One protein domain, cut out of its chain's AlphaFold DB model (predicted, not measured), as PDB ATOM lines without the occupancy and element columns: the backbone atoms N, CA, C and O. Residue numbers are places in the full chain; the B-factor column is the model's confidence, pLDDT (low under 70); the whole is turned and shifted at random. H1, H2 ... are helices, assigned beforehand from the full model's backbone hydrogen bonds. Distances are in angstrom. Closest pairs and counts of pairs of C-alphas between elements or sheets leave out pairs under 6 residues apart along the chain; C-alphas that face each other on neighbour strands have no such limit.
ATOM      1  N   PRO A  61       8.087 -42.161  25.014       94.94
ATOM      2  CA  PRO A  61       8.216 -42.613  26.393       94.94
ATOM      3  C   PRO A  61       9.597 -43.218  26.637       94.94
ATOM      4  O   PRO A  61      10.013 -44.162  25.969       94.94
ATOM      5  N   THR A  62      10.318 -42.643  27.596       96.94
ATOM      6  CA  THR A  62      11.605 -43.136  28.101       96.94
ATOM      7  C   THR A  62      11.515 -43.289  29.617       96.94
ATOM      8  O   THR A  62      10.700 -42.621  30.258       96.94
ATOM      9  N   LYS A  63      12.352 -44.146  30.219       96.88
ATOM     10  CA  LYS A  63      12.371 -44.349  31.684       96.88
ATOM     11  C   LYS A  63      12.528 -43.030  32.452       96.88
ATOM     12  O   LYS A  63      11.851 -42.811  33.450       96.88
ATOM     13  N   GLU A  64      13.367 -42.133  31.943       97.06
ATOM     14  CA  GLU A  64      13.577 -40.797  32.504       97.06
ATOM     15  C   GLU A  64      12.290 -39.952  32.506       97.06
ATOM     16  O   GLU A  64      11.937 -39.364  33.528       97.06
ATOM     17  N   LYS A  65      11.534 -39.958  31.399       96.12
ATOM     18  CA  LYS A  65      10.269 -39.215  31.271       96.12
ATOM     19  C   LYS A  65       9.148 -39.780  32.128       96.12
ATOM     20  O   LYS A  65       8.360 -39.021  32.681       96.12
ATOM     21  N   VAL A  66       9.112 -41.096  32.315       95.00
ATOM     22  CA  VAL A  66       8.223 -41.710  33.314       95.00
ATOM     23  C   VAL A  66       8.593 -41.225  34.726       95.00
ATOM     24  O   VAL A  66       7.714 -40.954  35.544       95.00
ATOM     25  N   GLY A  67       9.886 -41.018  34.999       96.19
ATOM     26  CA  GLY A  67      10.359 -40.356  36.217       96.19
ATOM     27  C   GLY A  67       9.878 -38.905  36.357       96.19
ATOM     28  O   GLY A  67       9.549 -38.479  37.467       96.19
ATOM     29  N   TYR A  68       9.783 -38.150  35.254       97.44
ATOM     30  CA  TYR A  68       9.164 -36.817  35.252       97.44
ATOM     31  C   TYR A  68       7.681 -36.874  35.604       97.44
ATOM     32  O   TYR A  68       7.253 -36.092  36.444       97.44
ATOM     33  N   LEU A  69       6.924 -37.841  35.078       96.06
ATOM     34  CA  LEU A  69       5.514 -38.024  35.439       96.06
ATOM     35  C   LEU A  69       5.327 -38.295  36.938       96.06
ATOM     36  O   LEU A  69       4.491 -37.664  37.582       96.06
ATOM     37  N   LYS A  70       6.147 -39.172  37.526       96.25
ATOM     38  CA  LYS A  70       6.092 -39.447  38.972       96.25
ATOM     39  C   LYS A  70       6.381 -38.193  39.806       96.25
ATOM     40  O   LYS A  70       5.671 -37.923  40.773       96.25
ATOM     41  N   ARG A  71       7.413 -37.422  39.434       96.69
ATOM     42  CA  ARG A  71       7.749 -36.150  40.100       96.69
ATOM     43  C   ARG A  71       6.650 -35.111  39.920       96.69
ATOM     44  O   ARG A  71       6.270 -34.479  40.895       96.69
ATOM     45  N   PHE A  72       6.088 -35.013  38.719       97.19
ATOM     46  CA  PHE A  72       4.992 -34.109  38.404       97.19
ATOM     47  C   PHE A  72       3.782 -34.361  39.298       97.19
ATOM     48  O   PHE A  72       3.282 -33.421  39.905       97.19
ATOM     49  N   ILE A  73       3.350 -35.620  39.426       93.88
ATOM     50  CA  ILE A  73       2.212 -35.996  40.276       93.88
ATOM     51  C   ILE A  73       2.486 -35.644  41.743       93.88
ATOM     52  O   ILE A  73       1.607 -35.118  42.417       93.88
ATOM     53  N   LYS A  74       3.709 -35.893  42.232       94.00
ATOM     54  CA  LYS A  74       4.097 -35.563  43.611       94.00
ATOM     55  C   LYS A  74       4.119 -34.051  43.862       94.00
ATOM     56  O   LYS A  74       3.616 -33.599  44.881       94.00
ATOM     57  N   ASN A  75       4.703 -33.288  42.942       94.06
ATOM     58  CA  ASN A  75       4.899 -31.845  43.087       94.06
ATOM     59  C   ASN A  75       3.626 -31.041  42.794       94.06
ATOM     60  O   ASN A  75       3.508 -29.910  43.244       94.06
ATOM     61  N   ASN A  76       2.676 -31.616  42.053       95.31
ATOM     62  CA  ASN A  76       1.406 -30.987  41.689       95.31
ATOM     63  C   ASN A  76       0.215 -31.772  42.257       95.31
ATOM     64  O   ASN A  76      -0.789 -31.979  41.572       95.31
ATOM     65  N   PHE A  77       0.358 -32.261  43.493       90.88
ATOM     66  CA  PHE A  77      -0.596 -33.160  44.140       90.88
ATOM     67  C   PHE A  77      -2.026 -32.603  44.135       90.88
ATOM     68  O   PHE A  77      -2.941 -33.314  43.715       90.88
ATOM     69  N   GLU A  78      -2.201 -31.339  44.534       88.50
ATOM     70  CA  GLU A  78      -3.515 -30.690  44.647       88.50
ATOM     71  C   GLU A  78      -4.201 -30.556  43.286       88.50
ATOM     72  O   GLU A  78      -5.378 -30.892  43.130       88.50
ATOM     73  N   LEU A  79      -3.452 -30.129  42.263       92.19
ATOM     74  CA  LEU A  79      -3.962 -30.032  40.899       92.19
ATOM     75  C   LEU A  79      -4.392 -31.400  40.362       92.19
ATOM     76  O   LEU A  79      -5.490 -31.540  39.824       92.19
ATOM     77  N   VAL A  80      -3.535 -32.410  40.511       92.00
ATOM     78  CA  VAL A  80      -3.804 -33.761  40.010       92.00
ATOM     79  C   VAL A  80      -5.019 -34.369  40.716       92.00
ATOM     80  O   VAL A  80      -5.890 -34.916  40.043       92.00
ATOM     81  N   HIS A  81      -5.140 -34.216  42.038       86.81
ATOM     82  CA  HIS A  81      -6.304 -34.701  42.792       86.81
ATOM     83  C   HIS A  81      -7.589 -33.972  42.418       86.81
ATOM     84  O   HIS A  81      -8.620 -34.616  42.234       86.81
ATOM     85  N   THR A  82      -7.528 -32.654  42.224       84.00
ATOM     86  CA  THR A  82      -8.685 -31.871  41.770       84.00
ATOM     87  C   THR A  82      -9.172 -32.358  40.404       84.00
ATOM     88  O   THR A  82     -10.368 -32.576  40.209       84.00
ATOM     89  N   LEU A  83      -8.252 -32.614  39.468       89.88
ATOM     90  CA  LEU A  83      -8.590 -33.148  38.146       89.88
ATOM     91  C   LEU A  83      -9.169 -34.568  38.222       89.88
ATOM     92  O   LEU A  83     -10.133 -34.864  37.515       89.88
ATOM     93  N   TYR A  84      -8.645 -35.427  39.102       88.31
ATOM     94  CA  TYR A  84      -9.240 -36.742  39.368       88.31
ATOM     95  C   TYR A  84     -10.644 -36.639  39.974       88.31
ATOM     96  O   TYR A  84     -11.518 -37.415  39.595       88.31
ATOM     97  N   GLY A  85     -10.897 -35.672  40.858       79.81
ATOM     98  CA  GLY A  85     -12.231 -35.412  41.404       79.81
ATOM     99  C   GLY A  85     -13.234 -35.019  40.317       79.81
ATOM    100  O   GLY A  85     -14.323 -35.585  40.239       79.81
ATOM    101  N   VAL A  86     -12.847 -34.121  39.407       82.00
ATOM    102  CA  VAL A  86     -13.683 -33.743  38.251       82.00
ATOM    103  C   VAL A  86     -13.928 -34.941  37.331       82.00
ATOM    104  O   VAL A  86     -15.057 -35.180  36.903       82.00
ATOM    105  N   LEU A  87     -12.888 -35.729  37.057       88.19
ATOM    106  CA  LEU A  87     -12.995 -36.949  36.262       88.19
ATOM    107  C   LEU A  87     -13.982 -37.948  36.881       88.19
ATOM    108  O   LEU A  87     -14.810 -38.531  36.175       88.19
ATOM    109  N   PHE A  88     -13.902 -38.134  38.197       79.56
ATOM    110  CA  PHE A  88     -14.814 -38.989  38.942       79.56
ATOM    111  C   PHE A  88     -16.258 -38.522  38.749       79.56
ATOM    112  O   PHE A  88     -17.093 -39.318  38.328       79.56
ATOM    113  N   ILE A  89     -16.528 -37.223  38.911       74.81
ATOM    114  CA  ILE A  89     -17.859 -36.639  38.685       74.81
ATOM    115  C   ILE A  89     -18.359 -36.914  37.257       74.81
ATOM    116  O   ILE A  89     -19.482 -37.380  37.087       74.81
ATOM    117  N   ILE A  90     -17.535 -36.706  36.224       78.62
ATOM    118  CA  ILE A  90     -17.915 -36.995  34.823       78.62
ATOM    119  C   ILE A  90     -18.260 -38.480  34.639       78.62
ATOM    120  O   ILE A  90     -19.220 -38.827  33.946       78.62
ATOM    121  N   THR A  91     -17.492 -39.357  35.283       76.62
ATOM    122  CA  THR A  91     -17.686 -40.810  35.216       76.62
ATOM    123  C   THR A  91     -19.025 -41.234  35.817       76.62
ATOM    124  O   THR A  91     -19.649 -42.158  35.292       76.62
ATOM    125  N   LEU A  92     -19.512 -40.530  36.846       66.50
ATOM    126  CA  LEU A  92     -20.826 -40.786  37.448       66.50
ATOM    127  C   LEU A  92     -21.983 -40.539  36.473       66.50
ATOM    128  O   LEU A  92     -22.968 -41.272  36.502       66.50
ATOM    129  N   PHE A  93     -21.866 -39.548  35.586       76.06
ATOM    130  CA  PHE A  93     -22.903 -39.260  34.588       76.06
ATOM    131  C   PHE A  93     -22.836 -40.194  33.378       76.06
ATOM    132  O   PHE A  93     -23.859 -40.505  32.767       76.06
ATOM    133  N   SER A  94     -21.636 -40.638  32.992       88.94
ATOM    134  CA  SER A  94     -21.460 -41.582  31.891       88.94
ATOM    135  C   SER A  94     -20.099 -42.265  31.955       88.94
ATOM    136  O   SER A  94     -19.065 -41.624  31.776       88.94
ATOM    137  N   SER A  95     -20.098 -43.594  32.088       74.44
ATOM    138  CA  SER A  95     -18.870 -44.403  32.074       74.44
ATOM    139  C   SER A  95     -18.048 -44.203  30.790       74.44
ATOM    140  O   SER A  95     -16.829 -44.044  30.858       74.44
ATOM    141  N   LYS A  96     -18.709 -44.107  29.624       87.81
ATOM    142  CA  LYS A  96     -18.031 -43.850  28.343       87.81
ATOM    143  C   LYS A  96     -17.339 -42.484  28.338       87.81
ATOM    144  O   LYS A  96     -16.175 -42.401  27.957       87.81
ATOM    145  N   ARG A  97     -18.031 -41.429  28.787       83.25
ATOM    146  CA  ARG A  97     -17.446 -40.079  28.862       83.25
ATOM    147  C   ARG A  97     -16.339 -39.994  29.903       83.25
ATOM    148  O   ARG A  97     -15.309 -39.402  29.618       83.25
ATOM    149  N   GLY A  98     -16.512 -40.637  31.057       86.50
ATOM    150  CA  GLY A  98     -15.478 -40.738  32.084       86.50
ATOM    151  C   GLY A  98     -14.189 -41.358  31.549       86.50
ATOM    152  O   GLY A  98     -13.111 -40.793  31.725       86.50
ATOM    153  N   PHE A  99     -14.297 -42.468  30.813       87.00
ATOM    154  CA  PHE A  99     -13.142 -43.120  30.191       87.00
ATOM    155  C   PHE A  99     -12.484 -42.260  29.098       87.00
ATOM    156  O   PHE A  99     -11.260 -42.126  29.080       87.00
ATOM    157  N   GLU A 100     -13.275 -41.630  28.220       90.56
ATOM    158  CA  GLU A 100     -12.764 -40.677  27.218       90.56
ATOM    159  C   GLU A 100     -11.995 -39.524  27.893       90.56
ATOM    160  O   GLU A 100     -10.856 -39.227  27.520       90.56
ATOM    161  N   SER A 101     -12.571 -38.918  28.935       91.38
ATOM    162  CA  SER A 101     -11.927 -37.863  29.721       91.38
ATOM    163  C   SER A 101     -10.660 -38.348  30.427       91.38
ATOM    164  O   SER A 101      -9.691 -37.595  30.515       91.38
ATOM    165  N   PHE A 102     -10.623 -39.602  30.883       93.00
ATOM    166  CA  PHE A 102      -9.470 -40.176  31.580       93.00
ATOM    167  C   PHE A 102      -8.272 -40.323  30.647       93.00
ATOM    168  O   PHE A 102      -7.149 -39.967  31.018       93.00
ATOM    169  N   LEU A 103      -8.506 -40.797  29.422       94.75
ATOM    170  CA  LEU A 103      -7.461 -40.901  28.406       94.75
ATOM    171  C   LEU A 103      -6.900 -39.525  28.046       94.75
ATOM    172  O   LEU A 103      -5.681 -39.348  28.026       94.75
ATOM    173  N   ILE A 104      -7.773 -38.537  27.829       94.44
ATOM    174  CA  ILE A 104      -7.358 -37.157  27.537       94.44
ATOM    175  C   ILE A 104      -6.530 -36.598  28.698       94.44
ATOM    176  O   ILE A 104      -5.433 -36.085  28.478       94.44
ATOM    177  N   LEU A 105      -7.009 -36.746  29.934       94.62
ATOM    178  CA  LEU A 105      -6.326 -36.250  31.126       94.62
ATOM    179  C   LEU A 105      -4.956 -36.912  31.324       94.62
ATOM    180  O   LEU A 105      -3.994 -36.231  31.676       94.62
ATOM    181  N   SER A 106      -4.854 -38.215  31.056       93.44
ATOM    182  CA  SER A 106      -3.599 -38.972  31.126       93.44
ATOM    183  C   SER A 106      -2.586 -38.482  30.091       93.44
ATOM    184  O   SER A 106      -1.420 -38.268  30.424       93.44
ATOM    185  N   ILE A 107      -3.029 -38.240  28.850       94.56
ATOM    186  CA  ILE A 107      -2.183 -37.688  27.781       94.56
ATOM    187  C   ILE A 107      -1.709 -36.281  28.155       94.56
ATOM    188  O   ILE A 107      -0.511 -36.007  28.105       94.56
ATOM    189  N   VAL A 108      -2.624 -35.401  28.572       94.62
ATOM    190  CA  VAL A 108      -2.300 -34.019  28.958       94.62
ATOM    191  C   VAL A 108      -1.339 -34.000  30.143       94.62
ATOM    192  O   VAL A 108      -0.335 -33.293  30.101       94.62
ATOM    193  N   SER A 109      -1.584 -34.824  31.163       93.62
ATOM    194  CA  SER A 109      -0.721 -34.930  32.345       93.62
ATOM    195  C   SER A 109       0.674 -35.438  31.989       93.62
ATOM    196  O   SER A 109       1.667 -34.903  32.480       93.62
ATOM    197  N   TYR A 110       0.781 -36.416  31.085       96.00
ATOM    198  CA  TYR A 110       2.073 -36.875  30.586       96.00
ATOM    199  C   TYR A 110       2.813 -35.770  29.820       96.00
ATOM    200  O   TYR A 110       3.972 -35.495  30.129       96.00
ATOM    201  N   VAL A 111       2.146 -35.083  28.887       94.94
ATOM    202  CA  VAL A 111       2.742 -33.969  28.128       94.94
ATOM    203  C   VAL A 111       3.226 -32.863  29.066       94.94
ATOM    204  O   VAL A 111       4.388 -32.465  28.985       94.94
ATOM    205  N   LEU A 112       2.379 -32.416  29.997       94.69
ATOM    206  CA  LEU A 112       2.735 -31.396  30.986       94.69
ATOM    207  C   LEU A 112       3.917 -31.838  31.852       94.69
ATOM    208  O   LEU A 112       4.829 -31.045  32.070       94.69
ATOM    209  N   SER A 113       3.951 -33.106  32.274       96.50
ATOM    210  CA  SER A 113       5.055 -33.626  33.084       96.50
ATOM    211  C   SER A 113       6.397 -33.614  32.356       96.50
ATOM    212  O   SER A 113       7.422 -33.303  32.960       96.50
ATOM    213  N   VAL A 114       6.405 -33.922  31.054       95.81
ATOM    214  CA  VAL A 114       7.624 -33.903  30.238       95.81
ATOM    215  C   VAL A 114       8.076 -32.465  30.002       95.81
ATOM    216  O   VAL A 114       9.263 -32.178  30.145       95.81
ATOM    217  N   LEU A 115       7.143 -31.557  29.697       93.12
ATOM    218  CA  LEU A 115       7.445 -30.144  29.457       93.12
ATOM    219  C   LEU A 115       7.961 -29.434  30.713       93.12
ATOM    220  O   LEU A 115       8.897 -28.644  30.616       93.12
ATOM    221  N   SER A 116       7.409 -29.742  31.889       95.94
ATOM    222  CA  SER A 116       7.871 -29.167  33.156       95.94
ATOM    223  C   SER A 116       9.041 -29.926  33.785       95.94
ATOM    224  O   SER A 116       9.479 -29.566  34.871       95.94
ATOM    225  N   LYS A 117       9.522 -31.015  33.163       97.00
ATOM    226  CA  LYS A 117      10.512 -31.941  33.754       97.00
ATOM    227  C   LYS A 117      10.113 -32.428  35.159       97.00
ATOM    228  O   LYS A 117      10.958 -32.759  35.993       97.00
ATOM    229  N   GLY A 118       8.811 -32.503  35.424       92.81
ATOM    230  CA  GLY A 118       8.253 -32.880  36.718       92.81
ATOM    231  C   GLY A 118       8.264 -31.788  37.788       92.81
ATOM    232  O   GLY A 118       7.940 -32.088  38.936       92.81
ATOM    233  N   GLU A 119       8.620 -30.549  37.454       97.06
ATOM    234  CA  GLU A 119       8.553 -29.414  38.377       97.06
ATOM    235  C   GLU A 119       7.106 -28.979  38.646       97.06
ATOM    236  O   GLU A 119       6.165 -29.322  37.915       97.06
ATOM    237  N   GLU A 120       6.932 -28.242  39.744       96.25
ATOM    238  CA  GLU A 120       5.654 -27.646  40.115       96.25
ATOM    239  C   GLU A 120       5.267 -26.543  39.121       96.25
ATOM    240  O   GLU A 120       6.037 -25.616  38.864       96.25
ATOM    241  N   ILE A 121       4.046 -26.613  38.594       96.19
ATOM    242  CA  ILE A 121       3.524 -25.601  37.678       96.19
ATOM    243  C   ILE A 121       2.794 -24.492  38.440       96.19
ATOM    244  O   ILE A 121       2.186 -24.710  39.487       96.19
ATOM    245  N   GLN A 122       2.794 -23.280  37.879       96.06
ATOM    246  CA  GLN A 122       2.169 -22.102  38.493       96.06
ATOM    247  C   GLN A 122       0.679 -22.311  38.820       96.06
ATOM    248  O   GLN A 122       0.184 -21.773  39.809       96.06
ATOM    249  N   ALA A 123      -0.025 -23.124  38.026       92.31
ATOM    250  CA  ALA A 123      -1.413 -23.488  38.291       92.31
ATOM    251  C   ALA A 123      -1.577 -24.195  39.648       92.31
ATOM    252  O   ALA A 123      -2.495 -23.853  40.389       92.31
ATOM    253  N   ASN A 124      -0.667 -25.107  40.010       92.94
ATOM    254  CA  ASN A 124      -0.697 -25.783  41.307       92.94
ATOM    255  C   ASN A 124      -0.415 -24.811  42.458       92.94
ATOM    256  O   ASN A 124      -1.119 -24.843  43.463       92.94
ATOM    257  N   LYS A 125       0.535 -23.881  42.286       94.06
ATOM    258  CA  LYS A 125       0.805 -22.822  43.277       94.06
ATOM    259  C   LYS A 125      -0.421 -21.950  43.523       94.06
ATOM    260  O   LYS A 125      -0.780 -21.692  44.669       94.06
ATOM    261  N   LYS A 126      -1.097 -21.531  42.447       94.00
ATOM    262  CA  LYS A 126      -2.328 -20.738  42.538       94.00
ATOM    263  C   LYS A 126      -3.433 -21.525  43.239       94.00
ATOM    264  O   LYS A 126      -4.061 -20.990  44.145       94.00
ATOM    265  N   LEU A 127      -3.623 -22.792  42.878       87.44
ATOM    266  CA  LEU A 127      -4.611 -23.667  43.508       87.44
ATOM    267  C   LEU A 127      -4.329 -23.861  45.007       87.44
ATOM    268  O   LEU A 127      -5.216 -23.674  45.829       87.44
ATOM    269  N   THR A 128      -3.071 -24.123  45.366       86.81
ATOM    270  CA  THR A 128      -2.621 -24.256  46.759       86.81
ATOM    271  C   THR A 128      -2.860 -22.966  47.542       86.81
ATOM    272  O   THR A 128      -3.350 -23.014  48.665       86.81
ATOM    273  N   SER A 129      -2.587 -21.799  46.945       90.56
ATOM    274  CA  SER A 129      -2.865 -20.507  47.586       90.56
ATOM    275  C   SER A 129      -4.361 -20.241  47.767       90.56
ATOM    276  O   SER A 129      -4.754 -19.686  48.787       90.56
ATOM    277  N   LEU A 130      -5.205 -20.672  46.820       84.94
ATOM    278  CA  LEU A 130      -6.658 -20.572  46.955       84.94
ATOM    279  C   LEU A 130      -7.141 -21.442  48.110       84.94
ATOM    280  O   LEU A 130      -7.838 -20.934  48.981       84.94
ATOM    281  N   PHE A 131      -6.697 -22.699  48.175       81.19
ATOM    282  CA  PHE A 131      -7.019 -23.571  49.299       81.19
ATOM    283  C   PHE A 131      -6.526 -22.983  50.621       81.19
ATOM    284  O   PHE A 131      -7.313 -22.872  51.553       81.19
ATOM    285  N   ALA A 132      -5.275 -22.528  50.707       82.62
ATOM    286  CA  ALA A 132      -4.730 -21.909  51.916       82.62
ATOM    287  C   ALA A 132      -5.520 -20.659  52.351       82.62
ATOM    288  O   ALA A 132      -5.797 -20.482  53.540       82.62
ATOM    289  N   ASN A 133      -5.937 -19.815  51.406       85.81
ATOM    290  CA  ASN A 133      -6.780 -18.652  51.687       85.81
ATOM    291  C   ASN A 133      -8.173 -19.070  52.177       85.81
ATOM    292  O   ASN A 133      -8.680 -18.499  53.138       85.81
ATOM    293  N   THR A 134      -8.776 -20.102  51.586       76.56
ATOM    294  CA  THR A 134     -10.059 -20.646  52.052       76.56
ATOM    295  C   THR A 134      -9.934 -21.277  53.445       76.56
ATOM    296  O   THR A 134     -10.798 -21.062  54.297       76.56
ATOM    297  N   TYR A 135      -8.841 -21.992  53.728       70.25
ATOM    298  CA  TYR A 135      -8.556 -22.568  55.047       70.25
ATOM    299  C   TYR A 135      -8.340 -21.489  56.116       70.25
ATOM    300  O   TYR A 135      -8.855 -21.592  57.226       70.25
ATOM    301  N   THR A 136      -7.611 -20.422  55.792       79.06
ATOM    302  CA  THR A 136      -7.385 -19.316  56.734       79.06
ATOM    303  C   THR A 136      -8.649 -18.491  56.958       79.06
ATOM    304  O   THR A 136      -8.951 -18.165  58.104       79.06
ATOM    305  N   GLN A 137      -9.436 -18.211  55.913       78.19
ATOM    306  CA  GLN A 137     -10.717 -17.511  56.051       78.19
ATOM    307  C   GLN A 137     -11.734 -18.311  56.866       78.19
ATOM    308  O   GLN A 137     -12.349 -17.744  57.766       78.19
ATOM    309  N   SER A 138     -11.872 -19.616  56.614       68.62
ATOM    310  CA  SER A 138     -12.741 -20.481  57.428       68.62
ATOM    311  C   SER A 138     -12.259 -20.567  58.880       68.62
ATOM    312  O   SER A 138     -13.071 -20.486  59.796       68.62
ATOM    313  N   GLY A 139     -10.944 -20.615  59.118       67.94
ATOM    314  CA  GLY A 139     -10.375 -20.562  60.468       67.94
ATOM    315  C   GLY A 139     -10.621 -19.234  61.201       67.94
ATOM    316  O   GLY A 139     -10.908 -19.238  62.398       67.94
ATOM    317  N   ILE A 140     -10.536 -18.093  60.510       76.12
ATOM    318  CA  ILE A 140     -10.845 -16.770  61.085       76.12
ATOM    319  C   ILE A 140     -12.346 -16.642  61.363       76.12
ATOM    320  O   ILE A 140     -12.723 -16.179  62.438       76.12
ATOM    321  N   ALA A 141     -13.197 -17.090  60.436       65.38
ATOM    322  CA  ALA A 141     -14.644 -17.124  60.631       65.38
ATOM    323  C   ALA A 141     -15.012 -17.974  61.856       65.38
ATOM    324  O   ALA A 141     -15.778 -17.519  62.702       65.38
ATOM    325  N   LEU A 142     -14.377 -19.140  62.015       59.50
ATOM    326  CA  LEU A 142     -14.560 -20.008  63.177       59.50
ATOM    327  C   LEU A 142     -14.147 -19.318  64.485       59.50
ATOM    328  O   LEU A 142     -14.887 -19.376  65.463       59.50
ATOM    329  N   LYS A 143     -13.005 -18.617  64.509       70.44
ATOM    330  CA  LYS A 143     -12.560 -17.862  65.696       70.44
ATOM    331  C   LYS A 143     -13.514 -16.727  66.061       70.44
ATOM    332  O   LYS A 143     -13.819 -16.548  67.237       70.44
ATOM    333  N   ASN A 144     -13.997 -15.979  65.071       80.69
ATOM    334  CA  ASN A 144     -14.957 -14.898  65.297       80.69
ATOM    335  C   ASN A 144     -16.296 -15.445  65.808       80.69
ATOM    336  O   ASN A 144     -16.880 -14.881  66.727       80.69
ATOM    337  N   PHE A 145     -16.745 -16.578  65.266       67.25
ATOM    338  CA  PHE A 145     -17.960 -17.245  65.721       67.25
ATOM    339  C   PHE A 145     -17.819 -17.783  67.153       67.25
ATOM    340  O   PHE A 145     -18.706 -17.588  67.980       67.25
ATOM    341  N   GLN A 146     -16.673 -18.378  67.499       69.62
ATOM    342  CA  GLN A 146     -16.371 -18.800  68.872       69.62
ATOM    343  C   GLN A 146     -16.347 -17.613  69.850       69.62
ATOM    344  O   GLN A 146     -16.915 -17.697  70.942       69.62
ATOM    345  N   ALA A 147     -15.760 -16.482  69.453       78.88
ATOM    346  CA  ALA A 147     -15.763 -15.262  70.259       78.88
ATOM    347  C   ALA A 147     -17.181 -14.689  70.465       78.88
ATOM    348  O   ALA A 147     -17.515 -14.261  71.568       78.88
ATOM    349  N   GLU A 148     -18.047 -14.726  69.447       85.00
ATOM    350  CA  GLU A 148     -19.427 -14.245  69.604       85.00
ATOM    351  C   GLU A 148     -20.284 -15.229  70.418       85.00
ATOM    352  O   GLU A 148     -21.044 -14.808  71.287       85.00
ATOM    353  N   SER A 149     -20.113 -16.542  70.229       72.69
ATOM    354  CA  SER A 149     -20.837 -17.552  71.018       72.69
ATOM    355  C   SER A 149     -20.509 -17.469  72.514       72.69
ATOM    356  O   SER A 149     -21.415 -17.496  73.343       72.69
ATOM    357  N   THR A 150     -19.240 -17.261  72.882       79.50
ATOM    358  CA  THR A 150     -18.830 -17.078  74.288       79.50
ATOM    359  C   THR A 150     -19.416 -15.807  74.905       79.50
ATOM    360  O   THR A 150     -19.809 -15.811  76.074       79.50
ATOM    361  N   LYS A 151     -19.564 -14.738  74.118       88.62
ATOM    362  CA  LYS A 151     -20.231 -13.502  74.546       88.62
ATOM    363  C   LYS A 151     -21.734 -13.699  74.764       88.62
ATOM    364  O   LYS A 151     -22.257 -13.215  75.768       88.62
TER     365      LYS A 151
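What this domain is: This is residues 61 to 151 of the 369 residues of the protein "Zinc-ribbon domain-containing protein" of Lactococcus hircilactis (UniProt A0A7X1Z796). A helical hairpin, H2 and H3, stands with one helix, H1, across its open end, and a long helix, H4, starts at that same end and runs away from the hairpin as an arm, with residues 132 to 151 sticking out. The two helices of the hairpin come close at its closed end and spread toward the open one, where H1 crosses beside the last turns of H3 and H4 begins beside the first turn of H2. The printed part has 91 residues with four named helices, in the order H1, H2, H3, H4, and no named strand; the class is all helix. The whole is only just loose, close to extended, with a radius of gyration of the C-alphas of 18.2 A. The outline is flat, with spans of 63 by 33 by 15 A, and the arm of H4 makes much of the longest one.

How they stand to each other: From the first printed residue onward, H1, residues 63 to 75, comes first, and a tight link of one residue leads to H2, residues 77 to 93. These two are close but not clearly touching: their closest C-alphas, those of Ile 73 and Val 80, are 6.4 A apart. Their lines are about perpendicular, at 89 degrees. A second tight link, again of one residue, leads to H3, residues 95 to 115. H2 and H3 form a helical hairpin, two helices that follow each other and run opposite ways, at a shallow tilt of 19 degrees. They touch through residues 87 to 92 of H2 and residues 97 to 102 of H3 alone, and their closest C-alphas, those of Thr 91 and Gly 98, are 3.8 A apart. H3 touches H1 with residues 109 to 114 alone; the closest C-alphas are those of Leu 69 and Ser 113, at 5.0 A. The lines of H1 and H3 are about perpendicular, at 75 degrees. A short link of 6 residues leads from H3 to H4, residues 122 to 151, and these two are apart. H4 touches H2, with residues 123 to 128 of H4 and residues 77 to 79 of H2 alone, and the closest C-alphas are those of Leu 79 and Asn 124, at 5.4 A. The lines of H2 and H4 are about perpendicular, at 87 degrees. H1 and H4 are only just apart, with their closest C-alphas at 8.4 A. The helix packing is mostly crossed, but only just: of 3 touching pairs, 1 is at a shallow tilt. In the backbones of H1, H3 and H4 every O i to N i+4 pair is within hydrogen-bond range; in H2 12 of 13 are.

Where its parts are: H1 begins at Lys 63, with its C-alpha at (12.371, -44.349, 31.684), and ends at Asn 75, 18.5 A on. H2 runs from Phe 77 to Phe 93, 25.0 A, and its last C-alpha is at (-22.903, -39.260, 34.588). H3 goes from Ser 95 to Leu 115 and is 30.0 A long. H4, with 30 residues the longest helix, runs 43.3 A from Gln 122 to Lys 151, whose C-alpha is at (-20.231, -13.502, 74.546).

The domain as a whole: The two C-alphas farthest apart, those of Thr 62 and Lys 151, are 63.6 A apart. Residues 132 to 151, which belong to H4, stand free; without them the body has 71 residues and spans 34 by 33 by 14 A, with a radius of gyration of 12.9 A. The printed part has no cut, and no link is long. The mean pLDDT of the printed part is 87.3; it is under 70 at residue 92 and at residues 138 to 139, 141 to 142 and 145 to 146.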